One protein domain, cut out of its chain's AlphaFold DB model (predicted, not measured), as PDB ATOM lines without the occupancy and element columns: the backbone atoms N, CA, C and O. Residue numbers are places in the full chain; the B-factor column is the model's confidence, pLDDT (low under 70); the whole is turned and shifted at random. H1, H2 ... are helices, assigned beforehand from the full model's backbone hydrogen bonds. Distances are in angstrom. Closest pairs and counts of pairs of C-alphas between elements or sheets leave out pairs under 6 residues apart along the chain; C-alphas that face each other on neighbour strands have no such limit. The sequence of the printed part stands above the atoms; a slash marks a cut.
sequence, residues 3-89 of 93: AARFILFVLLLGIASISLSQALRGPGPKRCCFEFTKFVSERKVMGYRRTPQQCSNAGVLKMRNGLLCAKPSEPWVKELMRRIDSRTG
ATOM      1  N   ALA A   3     -61.692 -35.093  -1.904       82.94
ATOM      2  CA  ALA A   3     -60.772 -36.213  -1.705       82.94
ATOM      3  C   ALA A   3     -59.306 -35.868  -2.027       82.94
ATOM      4  O   ALA A   3     -58.418 -36.179  -1.243       82.94
ATOM      5  N   ALA A   4     -59.045 -35.150  -3.124       86.69
ATOM      6  CA  ALA A   4     -57.686 -34.747  -3.492       86.69
ATOM      7  C   ALA A   4     -57.067 -33.793  -2.458       86.69
ATOM      8  O   ALA A   4     -55.888 -33.905  -2.140       86.69
ATOM      9  N   ARG A   5     -57.872 -32.892  -1.878       88.25
ATOM     10  CA  ARG A   5     -57.416 -31.994  -0.808       88.25
ATOM     11  C   ARG A   5     -57.064 -32.780   0.453       88.25
ATOM     12  O   ARG A   5     -55.988 -32.573   0.998       88.25
ATOM     13  N   PHE A   6     -57.915 -33.718   0.865       88.94
ATOM     14  CA  PHE A   6     -57.632 -34.590   2.009       88.94
ATOM     15  C   PHE A   6     -56.363 -35.427   1.809       88.94
ATOM     16  O   PHE A   6     -55.537 -35.494   2.715       88.94
ATOM     17  N   ILE A   7     -56.163 -35.994   0.617       91.38
ATOM     18  CA  ILE A   7     -54.956 -36.765   0.285       91.38
ATOM     19  C   ILE A   7     -53.700 -35.891   0.400       91.38
ATOM     20  O   ILE A   7     -52.720 -36.309   1.012       91.38
ATOM     21  N   LEU A   8     -53.738 -34.665  -0.131       91.56
ATOM     22  CA  LEU A   8     -52.617 -33.726  -0.028       91.56
ATOM     23  C   LEU A   8     -52.307 -33.361   1.427       91.56
ATOM     24  O   LEU A   8     -51.141 -33.353   1.815       91.56
ATOM     25  N   PHE A   9     -53.330 -33.113   2.250       93.19
ATOM     26  CA  PHE A   9     -53.139 -32.825   3.674       93.19
ATOM     27  C   PHE A   9     -52.489 -33.989   4.424       93.19
ATOM     28  O   PHE A   9     -51.542 -33.776   5.179       93.19
ATOM     29  N   VAL A  10     -52.949 -35.220   4.190       93.12
ATOM     30  CA  VAL A  10     -52.369 -36.418   4.817       93.12
ATOM     31  C   VAL A  10     -50.913 -36.607   4.389       93.12
ATOM     32  O   VAL A  10     -50.060 -36.885   5.230       93.12
ATOM     33  N   LEU A  11     -50.607 -36.395   3.105       93.00
ATOM     34  CA  LEU A  11     -49.245 -36.507   2.590       93.00
ATOM     35  C   LEU A  11     -48.309 -35.473   3.236       93.00
ATOM     36  O   LEU A  11     -47.217 -35.824   3.680       93.00
ATOM     37  N   LEU A  12     -48.751 -34.217   3.351       93.06
ATOM     38  CA  LEU A  12     -47.980 -33.144   3.985       93.06
ATOM     39  C   LEU A  12     -47.706 -33.430   5.468       93.06
ATOM     40  O   LEU A  12     -46.573 -33.271   5.923       93.06
ATOM     41  N   LEU A  13     -48.710 -33.907   6.211       92.19
ATOM     42  CA  LEU A  13     -48.554 -34.289   7.620       92.19
ATOM     43  C   LEU A  13     -47.609 -35.489   7.789       92.19
ATOM     44  O   LEU A  13     -46.772 -35.508   8.697       92.19
ATOM     45  N   GLY A  14     -47.687 -36.466   6.882       90.88
ATOM     46  CA  GLY A  14     -46.762 -37.598   6.836       90.88
ATOM     47  C   GLY A  14     -45.316 -37.142   6.641       90.88
ATOM     48  O   GLY A  14     -44.441 -37.483   7.433       90.88
ATOM     49  N   ILE A  15     -45.060 -36.288   5.648       89.12
ATOM     50  CA  ILE A  15     -43.710 -35.779   5.364       89.12
ATOM     51  C   ILE A  15     -43.175 -34.943   6.538       89.12
ATOM     52  O   ILE A  15     -42.010 -35.094   6.923       89.12
ATOM     53  N   ALA A  16     -44.014 -34.100   7.146       88.62
ATOM     54  CA  ALA A  16     -43.632 -33.268   8.284       88.62
ATOM     55  C   ALA A  16     -43.238 -34.109   9.512       88.62
ATOM     56  O   ALA A  16     -42.197 -33.863  10.124       88.62
ATOM     57  N   SER A  17     -44.017 -35.144   9.836       85.62
ATOM     58  CA  SER A  17     -43.732 -36.032  10.973       85.62
ATOM     59  C   SER A  17     -42.454 -36.859  10.777       85.62
ATOM     60  O   SER A  17     -41.655 -36.998  11.710       85.62
ATOM     61  N   ILE A  18     -42.200 -37.344   9.556       83.56
ATOM     62  CA  ILE A  18     -40.971 -38.070   9.205       83.56
ATOM     63  C   ILE A  18     -39.758 -37.139   9.306       83.56
ATOM     64  O   ILE A  18     -38.736 -37.507   9.890       83.56
ATOM     65  N   SER A  19     -39.868 -35.920   8.782       80.81
ATOM     66  CA  SER A  19     -38.791 -34.923   8.830       80.81
ATOM     67  C   SER A  19     -38.448 -34.535  10.268       80.81
ATOM     68  O   SER A  19     -37.276 -34.533  10.644       80.81
ATOM     69  N   LEU A  20     -39.463 -34.305  11.106       78.81
ATOM     70  CA  LEU A  20     -39.282 -34.000  12.525       78.81
ATOM     71  C   LEU A  20     -38.634 -35.169  13.279       78.81
ATOM     72  O   LEU A  20     -37.712 -34.967  14.064       78.81
ATOM     73  N   SER A  21     -39.054 -36.402  12.991       75.50
ATOM     74  CA  SER A  21     -38.471 -37.611  13.588       75.50
ATOM     75  C   SER A  21     -36.996 -37.798  13.220       75.50
ATOM     76  O   SER A  21     -36.214 -38.314  14.019       75.50
ATOM     77  N   GLN A  22     -36.600 -37.401  12.010       73.31
ATOM     78  CA  GLN A  22     -35.205 -37.436  11.569       73.31
ATOM     79  C   GLN A  22     -34.382 -36.304  12.192       73.31
ATOM     80  O   GLN A  22     -33.260 -36.546  12.630       73.31
ATOM     81  N   ALA A  23     -34.952 -35.103  12.311       69.62
ATOM     82  CA  ALA A  23     -34.307 -33.975  12.980       69.62
ATOM     83  C   ALA A  23     -34.076 -34.246  14.480       69.62
ATOM     84  O   ALA A  23     -33.001 -33.965  15.008       69.62
ATOM     85  N   LEU A  24     -35.051 -34.862  15.154       72.88
ATOM     86  CA  LEU A  24     -34.966 -35.249  16.568       72.88
ATOM     87  C   LEU A  24     -34.069 -36.465  16.816       72.88
ATOM     88  O   LEU A  24     -33.599 -36.652  17.936       72.88
ATOM     89  N   ARG A  25     -33.799 -37.287  15.792       65.19
ATOM     90  CA  ARG A  25     -32.900 -38.445  15.922       65.19
ATOM     91  C   ARG A  25     -31.468 -38.050  16.286       65.19
ATOM     92  O   ARG A  25     -30.732 -38.915  16.758       65.19
ATOM     93  N   GLY A  26     -31.101 -36.773  16.121       58.28
ATOM     94  CA  GLY A  26     -29.783 -36.241  16.455       58.28
ATOM     95  C   GLY A  26     -28.648 -36.986  15.740       58.28
ATOM     96  O   GLY A  26     -28.871 -37.936  14.985       58.28
ATOM     97  N   PRO A  27     -27.383 -36.598  15.952       56.84
ATOM     98  CA  PRO A  27     -26.292 -37.514  15.665       56.84
ATOM     99  C   PRO A  27     -26.512 -38.739  16.560       56.84
ATOM    100  O   PRO A  27     -26.553 -38.593  17.784       56.84
ATOM    101  N   GLY A  28     -26.712 -39.913  15.947       56.59
ATOM    102  CA  GLY A  28     -26.962 -41.183  16.638       56.59
ATOM    103  C   GLY A  28     -25.981 -41.436  17.792       56.59
ATOM    104  O   GLY A  28     -24.959 -40.752  17.884       56.59
ATOM    105  N   PRO A  29     -26.268 -42.402  18.687       53.62
ATOM    106  CA  PRO A  29     -25.633 -42.515  19.998       53.62
ATOM    107  C   PRO A  29     -24.126 -42.294  19.899       53.62
ATOM    108  O   PRO A  29     -23.394 -43.085  19.293       53.62
ATOM    109  N   LYS A  30     -23.673 -41.164  20.453       55.62
ATOM    110  CA  LYS A  30     -22.252 -40.834  20.526       55.62
ATOM    111  C   LYS A  30     -21.613 -42.014  21.238       55.62
ATOM    112  O   LYS A  30     -21.998 -42.314  22.365       55.62
ATOM    113  N   ARG A  31     -20.697 -42.723  20.572       61.12
ATOM    114  CA  ARG A  31     -19.964 -43.833  21.192       61.12
ATOM    115  C   ARG A  31     -19.054 -43.256  22.276       61.12
ATOM    116  O   ARG A  31     -17.881 -42.986  22.031       61.12
ATOM    117  N   CYS A  32     -19.627 -42.989  23.442       67.94
ATOM    118  CA  CYS A  32     -18.893 -42.602  24.627       67.94
ATOM    119  C   CYS A  32     -18.303 -43.858  25.271       67.94
ATOM    120  O   CYS A  32     -18.857 -44.955  25.189       67.94
ATOM    121  N   CYS A  33     -17.143 -43.685  25.892       72.19
ATOM    122  CA  CYS A  33     -16.461 -44.743  26.616       72.19
ATOM    123  C   CYS A  33     -17.003 -44.816  28.045       72.19
ATOM    124  O   CYS A  33     -16.853 -43.854  28.800       72.19
ATOM    125  N   PHE A  34     -17.603 -45.949  28.401       70.00
ATOM    126  CA  PHE A  34     -18.029 -46.246  29.774       70.00
ATOM    127  C   PHE A  34     -16.992 -47.096  30.513       70.00
ATOM    128  O   PHE A  34     -16.746 -46.884  31.696       70.00
ATOM    129  N   GLU A  35     -16.312 -47.985  29.788       72.19
ATOM    130  CA  GLU A  35     -15.234 -48.815  30.314       72.19
ATOM    131  C   GLU A  35     -13.889 -48.424  29.710       72.19
ATOM    132  O   GLU A  35     -13.784 -48.079  28.530       72.19
ATOM    133  N   PHE A  36     -12.840 -48.495  30.530       77.62
ATOM    134  CA  PHE A  36     -11.484 -48.142  30.135       77.62
ATOM    135  C   PHE A  36     -10.536 -49.295  30.404       77.62
ATOM    136  O   PHE A  36     -10.535 -49.885  31.484       77.62
ATOM    137  N   THR A  37      -9.681 -49.585  29.432       76.88
ATOM    138  CA  THR A  37      -8.639 -50.592  29.602       76.88
ATOM    139  C   THR A  37      -7.471 -50.039  30.419       76.88
ATOM    140  O   THR A  37      -7.098 -48.875  30.275       76.88
ATOM    141  N   LYS A  38      -6.868 -50.903  31.246       77.50
ATOM    142  CA  LYS A  38      -5.744 -50.541  32.122       77.50
ATOM    143  C   LYS A  38      -4.423 -50.354  31.370       77.50
ATOM    144  O   LYS A  38      -3.713 -49.400  31.652       77.50
ATOM    145  N   PHE A  39      -4.088 -51.235  30.423       78.06
ATOM    146  CA  PHE A  39      -2.844 -51.144  29.654       78.06
ATOM    147  C   PHE A  39      -2.951 -51.830  28.290       78.06
ATOM    148  O   PHE A  39      -3.565 -52.890  28.152       78.06
ATOM    149  N   VAL A  40      -2.298 -51.255  27.279       75.81
ATOM    150  CA  VAL A  40      -2.152 -51.858  25.950       75.81
ATOM    151  C   VAL A  40      -0.718 -51.689  25.477       75.81
ATOM    152  O   VAL A  40      -0.192 -50.584  25.451       75.81
ATOM    153  N   SER A  41      -0.114 -52.780  25.005       74.44
ATOM    154  CA  SER A  41       1.174 -52.702  24.316       74.44
ATOM    155  C   SER A  41       1.063 -51.866  23.037       74.44
ATOM    156  O   SER A  41       0.230 -52.147  22.170       74.44
ATOM    157  N   GLU A  42       1.951 -50.887  22.889       71.62
ATOM    158  CA  GLU A  42       2.011 -49.978  21.740       71.62
ATOM    159  C   GLU A  42       2.102 -50.702  20.393       71.62
ATOM    160  O   GLU A  42       1.491 -50.265  19.422       71.62
ATOM    161  N   ARG A  43       2.780 -51.859  20.325       72.06
ATOM    162  CA  ARG A  43       2.899 -52.649  19.082       72.06
ATOM    163  C   ARG A  43       1.540 -53.076  18.512       72.06
ATOM    164  O   ARG A  43       1.432 -53.419  17.339       72.06
ATOM    165  N   LYS A  44       0.496 -53.087  19.348       71.50
ATOM    166  CA  LYS A  44      -0.872 -53.455  18.966       71.50
ATOM    167  C   LYS A  44      -1.725 -52.244  18.565       71.50
ATOM    168  O   LYS A  44      -2.900 -52.443  18.262       71.50
ATOM    169  N   VAL A  45      -1.199 -51.018  18.610       74.81
ATOM    170  CA  VAL A  45      -1.940 -49.777  18.342       74.81
ATOM    171  C   VAL A  45      -1.494 -49.195  17.000       74.81
ATOM    172  O   VAL A  45      -0.351 -48.776  16.864       74.81
ATOM    173  N   MET A  46      -2.394 -49.150  16.013       72.31
ATOM    174  CA  MET A  46      -2.085 -48.543  14.706       72.31
ATOM    175  C   MET A  46      -2.435 -47.057  14.624       72.31
ATOM    176  O   MET A  46      -1.968 -46.361  13.732       72.31
ATOM    177  N   GLY A  47      -3.257 -46.557  15.543       73.94
ATOM    178  CA  GLY A  47      -3.685 -45.168  15.551       73.94
ATOM    179  C   GLY A  47      -4.679 -44.889  16.663       73.94
ATOM    180  O   GLY A  47      -5.111 -45.810  17.367       73.94
ATOM    181  N   TYR A  48      -5.036 -43.613  16.795       76.81
ATOM    182  CA  TYR A  48      -6.052 -43.172  17.730       76.81
ATOM    183  C   TYR A  48      -7.005 -42.120  17.154       76.81
ATOM    184  O   TYR A  48      -6.660 -41.378  16.231       76.81
ATOM    185  N   ARG A  49      -8.204 -42.030  17.741       75.12
ATOM    186  CA  ARG A  49      -9.117 -40.882  17.611       75.12
ATOM    187  C   ARG A  49      -9.570 -40.417  18.988       75.12
ATOM    188  O   ARG A  49      -9.725 -41.246  19.878       75.12
ATOM    189  N   ARG A  50      -9.793 -39.112  19.149       73.81
ATOM    190  CA  ARG A  50     -10.404 -38.542  20.359       73.81
ATOM    191  C   ARG A  50     -11.924 -38.677  20.273       73.81
ATOM    192  O   ARG A  50     -12.489 -38.518  19.189       73.81
ATOM    193  N   THR A  51     -12.583 -38.972  21.390       70.12
ATOM    194  CA  THR A  51     -14.047 -38.895  21.461       70.12
ATOM    195  C   THR A  51     -14.525 -37.440  21.350       70.12
ATOM    196  O   THR A  51     -13.778 -36.513  21.672       70.12
ATOM    197  N   PRO A  52     -15.767 -37.212  20.883       65.56
ATOM    198  CA  PRO A  52     -16.362 -35.879  20.837       65.56
ATOM    199  C   PRO A  52     -16.367 -35.196  22.216       65.56
ATOM    200  O   PRO A  52     -16.618 -35.860  23.218       65.56
ATOM    201  N   GLN A  53     -16.196 -33.867  22.258       64.81
ATOM    202  CA  GLN A  53     -16.133 -33.032  23.483       64.81
ATOM    203  C   GLN A  53     -17.352 -33.168  24.420       64.81
ATOM    204  O   GLN A  53     -17.306 -32.891  25.608       64.81
ATOM    205  N   GLN A  54     -18.445 -33.639  23.847       64.75
ATOM    206  CA  GLN A  54     -19.741 -33.926  24.448       64.75
ATOM    207  C   GLN A  54     -19.774 -35.259  25.231       64.75
ATOM    208  O   GLN A  54     -20.791 -35.580  25.835       64.75
ATOM    209  N   CYS A  55     -18.682 -36.035  25.238       66.69
ATOM    210  CA  CYS A  55     -18.447 -37.109  26.205       66.69
ATOM    211  C   CYS A  55     -17.489 -36.582  27.292       66.69
ATOM    212  O   CYS A  55     -16.380 -36.168  26.958       66.69
ATOM    213  N   SER A  56     -17.854 -36.671  28.578       56.53
ATOM    214  CA  SER A  56     -17.023 -36.182  29.703       56.53
ATOM    215  C   SER A  56     -15.615 -36.783  29.772       56.53
ATOM    216  O   SER A  56     -14.740 -36.231  30.428       56.53
ATOM    217  N   ASN A  57     -15.385 -37.913  29.100       55.72
ATOM    218  CA  ASN A  57     -14.104 -38.602  29.082       55.72
ATOM    219  C   ASN A  57     -13.600 -38.706  27.639       55.72
ATOM    220  O   ASN A  57     -14.161 -39.449  26.826       55.72
ATOM    221  N   ALA A  58     -12.537 -37.961  27.326       53.94
ATOM    222  CA  ALA A  58     -11.883 -37.957  26.020       53.94
ATOM    223  C   ALA A  58     -11.133 -39.287  25.767       53.94
ATOM    224  O   ALA A  58      -9.921 -39.370  25.924       53.94
ATOM    225  N   GLY A  59     -11.845 -40.363  25.433       57.31
ATOM    226  CA  GLY A  59     -11.278 -41.687  25.185       57.31
ATOM    227  C   GLY A  59     -10.538 -41.774  23.850       57.31
ATOM    228  O   GLY A  59     -11.019 -41.305  22.819       57.31
ATOM    229  N   VAL A  60      -9.360 -42.393  23.867       59.72
ATOM    230  CA  VAL A  60      -8.521 -42.667  22.688       59.72
ATOM    231  C   VAL A  60      -8.984 -43.981  22.051       59.72
ATOM    232  O   VAL A  60      -8.882 -45.029  22.680       59.72
ATOM    233  N   LEU A  61      -9.505 -43.928  20.821       60.97
ATOM    234  CA  LEU A  61     -10.062 -45.069  20.077       60.97
ATOM    235  C   LEU A  61      -8.967 -45.811  19.292       60.97
ATOM    236  O   LEU A  61      -8.505 -45.314  18.267       60.97
ATOM    237  N   LYS A  62      -8.568 -46.999  19.755       63.44
ATOM    238  CA  LYS A  62      -7.609 -47.897  19.077       63.44
ATOM    239  C   LYS A  62      -8.205 -48.524  17.806       63.44
ATOM    240  O   LYS A  62      -9.383 -48.864  17.800       63.44
ATOM    241  N   MET A  63      -7.380 -48.799  16.791       58.97
ATOM    242  CA  MET A  63      -7.736 -49.697  15.681       58.97
ATOM    243  C   MET A  63      -6.598 -50.669  15.333       58.97
ATOM    244  O   MET A  63      -5.466 -50.262  15.090       58.97
ATOM    245  N   ARG A  64      -6.933 -51.966  15.340       48.94
ATOM    246  CA  ARG A  64      -6.402 -53.003  14.430       48.94
ATOM    247  C   ARG A  64      -7.506 -54.037  14.154       48.94
ATOM    248  O   ARG A  64      -7.767 -54.305  12.997       48.94
ATOM    249  N   ASN A  65      -8.254 -54.459  15.190       53.59
ATOM    250  CA  ASN A  65      -9.401 -55.392  15.085       53.59
ATOM    251  C   ASN A  65     -10.665 -54.944  15.871       53.59
ATOM    252  O   ASN A  65     -11.554 -55.750  16.117       53.59
ATOM    253  N   GLY A  66     -10.749 -53.690  16.331       62.94
ATOM    254  CA  GLY A  66     -11.884 -53.199  17.126       62.94
ATOM    255  C   GLY A  66     -11.582 -51.909  17.887       62.94
ATOM    256  O   GLY A  66     -10.414 -51.572  18.088       62.94
ATOM    257  N   LEU A  67     -12.647 -51.202  18.282       70.38
ATOM    258  CA  LEU A  67     -12.614 -49.964  19.063       70.38
ATOM    259  C   LEU A  67     -12.303 -50.288  20.530       70.38
ATOM    260  O   LEU A  67     -13.038 -51.048  21.153       70.38
ATOM    261  N   LEU A  68     -11.250 -49.699  21.093       75.81
ATOM    262  CA  LEU A  68     -10.921 -49.849  22.512       75.81
ATOM    263  C   LEU A  68     -10.740 -48.474  23.144       75.81
ATOM    264  O   LEU A  68     -10.101 -47.612  22.546       75.81
ATOM    265  N   CYS A  69     -11.312 -48.304  24.333       78.44
ATOM    266  CA  CYS A  69     -11.308 -47.070  25.103       78.44
ATOM    267  C   CYS A  69     -10.148 -47.045  26.106       78.44
ATOM    268  O   CYS A  69      -9.977 -47.967  26.909       78.44
ATOM    269  N   ALA A  70      -9.371 -45.965  26.083       79.94
ATOM    270  CA  ALA A  70      -8.303 -45.702  27.043       79.94
ATOM    271  C   ALA A  70      -8.437 -44.283  27.613       79.94
ATOM    272  O   ALA A  70      -8.853 -43.369  26.896       79.94
ATOM    273  N   LYS A  71      -8.113 -44.107  28.901       80.88
ATOM    274  CA  LYS A  71      -8.200 -42.804  29.577       80.88
ATOM    275  C   LYS A  71      -7.016 -41.914  29.173       80.88
ATOM    276  O   LYS A  71      -5.877 -42.329  29.354       80.88
ATOM    277  N   PRO A  72      -7.245 -40.673  28.718       78.19
ATOM    278  CA  PRO A  72      -6.175 -39.762  28.299       78.19
ATOM    279  C   PRO A  72      -5.335 -39.248  29.481       78.19
ATOM    280  O   PRO A  72      -4.238 -38.731  29.290       78.19
ATOM    281  N   SER A  73      -5.844 -39.381  30.709       80.38
ATOM    282  CA  SER A  73      -5.121 -39.043  31.935       80.38
ATOM    283  C   SER A  73      -3.959 -39.996  32.220       80.38
ATOM    284  O   SER A  73      -3.009 -39.592  32.889       80.38
ATOM    285  N   GLU A  74      -4.009 -41.227  31.707       84.62
ATOM    286  CA  GLU A  74      -3.015 -42.260  31.992       84.62
ATOM    287  C   GLU A  74      -1.664 -41.958  31.316       84.62
ATOM    288  O   GLU A  74      -1.633 -41.643  30.119       84.62
ATOM    289  N   PRO A  75      -0.527 -42.115  32.025       86.56
ATOM    290  CA  PRO A  75       0.798 -41.823  31.473       86.56
ATOM    291  C   PRO A  75       1.117 -42.602  30.191       86.56
ATOM    292  O   PRO A  75       1.624 -42.033  29.225       86.56
ATOM    293  N   TRP A  76       0.760 -43.891  30.142       84.44
ATOM    294  CA  TRP A  76       1.018 -44.740  28.974       84.44
ATOM    295  C   TRP A  76       0.209 -44.308  27.743       84.44
ATOM    296  O   TRP A  76       0.672 -44.478  26.617       84.44
ATOM    297  N   VAL A  77      -0.981 -43.727  27.942       81.38
ATOM    298  CA  VAL A  77      -1.828 -43.219  26.852       81.38
ATOM    299  C   VAL A  77      -1.244 -41.934  26.283       81.38
ATOM    300  O   VAL A  77      -1.189 -41.787  25.064       81.38
ATOM    301  N   LYS A  78      -0.751 -41.034  27.142       84.56
ATOM    302  CA  LYS A  78      -0.072 -39.803  26.705       84.56
ATOM    303  C   LYS A  78       1.160 -40.114  25.859       84.56
ATOM    304  O   LYS A  78       1.314 -39.555  24.776       84.56
ATOM    305  N   GLU A  79       1.997 -41.043  26.321       85.62
ATOM    306  CA  GLU A  79       3.199 -41.440  25.582       85.62
ATOM    307  C   GLU A  79       2.847 -42.110  24.246       85.62
ATOM    308  O   GLU A  79       3.435 -41.798  23.210       85.62
ATOM    309  N   LEU A  80       1.823 -42.966  24.240       83.81
ATOM    310  CA  LEU A  80       1.304 -43.587  23.025       83.81
ATOM    311  C   LEU A  80       0.807 -42.551  22.004       83.81
ATOM    312  O   LEU A  80       1.126 -42.663  20.821       83.81
ATOM    313  N   MET A  81       0.043 -41.546  22.441       80.69
ATOM    314  CA  MET A  81      -0.436 -40.468  21.569       80.69
ATOM    315  C   MET A  81       0.734 -39.695  20.967       80.69
ATOM    316  O   MET A  81       0.803 -39.566  19.748       80.69
ATOM    317  N   ARG A  82       1.704 -39.292  21.797       85.38
ATOM    318  CA  ARG A  82       2.917 -38.583  21.365       85.38
ATOM    319  C   ARG A  82       3.686 -39.362  20.293       85.38
ATOM    320  O   ARG A  82       4.112 -38.789  19.294       85.38
ATOM    321  N   ARG A  83       3.830 -40.679  20.477       84.75
ATOM    322  CA  ARG A  83       4.490 -41.591  19.524       84.75
ATOM    323  C   ARG A  83       3.720 -41.733  18.212       84.75
ATOM    324  O   ARG A  83       4.328 -41.876  17.156       84.75
ATOM    325  N   ILE A  84       2.391 -41.731  18.258       81.69
ATOM    326  CA  ILE A  84       1.557 -41.806  17.052       81.69
ATOM    327  C   ILE A  84       1.571 -40.469  16.305       81.69
ATOM    328  O   ILE A  84       1.676 -40.468  15.079       81.69
ATOM    329  N   ASP A  85       1.515 -39.344  17.016       83.19
ATOM    330  CA  ASP A  85       1.545 -38.003  16.425       83.19
ATOM    331  C   ASP A  85       2.881 -37.719  15.733       83.19
ATOM    332  O   ASP A  85       2.887 -37.163  14.635       83.19
ATOM    333  N   SER A  86       3.998 -38.184  16.309       85.44
ATOM    334  CA  SER A  86       5.312 -38.086  15.664       85.44
ATOM    335  C   SER A  86       5.418 -38.946  14.402       85.44
ATOM    336  O   SER A  86       5.988 -38.502  13.412       85.44
ATOM    337  N   ARG A  87       4.819 -40.148  14.392       81.88
ATOM    338  CA  ARG A  87       4.765 -41.015  13.197       81.88
ATOM    339  C   ARG A  87       3.850 -40.479  12.097       81.88
ATOM    340  O   ARG A  87       4.092 -40.761  10.930       81.88
ATOM    341  N   THR A  88       2.778 -39.776  12.457       75.56
ATOM    342  CA  THR A  88       1.751 -39.308  11.505       75.56
ATOM    343  C   THR A  88       1.905 -37.845  11.096       75.56
ATOM    344  O   THR A  88       1.089 -37.356  10.320       75.56
ATOM    345  N   GLY A  89       2.916 -37.133  11.606       69.75
ATOM    346  CA  GLY A  89       3.144 -35.716  11.299       69.75
ATOM    347  C   GLY A  89       2.047 -34.776  11.818       69.75
ATOM    348  O   GLY A  89       2.024 -33.605  11.456       69.75
TER     349      GLY A  89
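This is residues 3 to 89 of the 93 residues of the protein "SCY domain-containing protein" of Periophthalmus magnuspinnatus (UniProt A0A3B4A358). What is the shape? Residues 3 to 29, with helix H1, stick out as a long arm from a small head of loops that holds H2. What makes it up? The printed part has 87 residues with H1, then H2, and no named strand; it is all helix by class, with 36 residues, under half, in named elements. It is extended, radius of gyration of the C-alphas 21.8 A, and spans 69 by 24 by 22 A.

Where is H1? H1, residues 3 to 24, runs 31.6 A from C-alpha 3 at (-60.772, -36.213, -1.705). Where is H2? H2, residues 75 to 88, runs 20.1 A to C-alpha 88 at (1.751, -39.308, 11.505).

Do the helices meet? H1 and H2 are apart. What do backbones show? In both, every O i to N i+4 pair is within hydrogen-bond range. Residues 60 to 61 pair antiparallel with 69 to 70.

How large is it? The farthest C-alphas, of Ala 3 and Pro 75, are 70.2 A apart. Any cut or long link? The printed part has no cut; the 50-residue link from H1 to H2 is long. Where is confidence low? Residues 23, 25 to 32, 52 to 66 and 89 have pLDDT under 70.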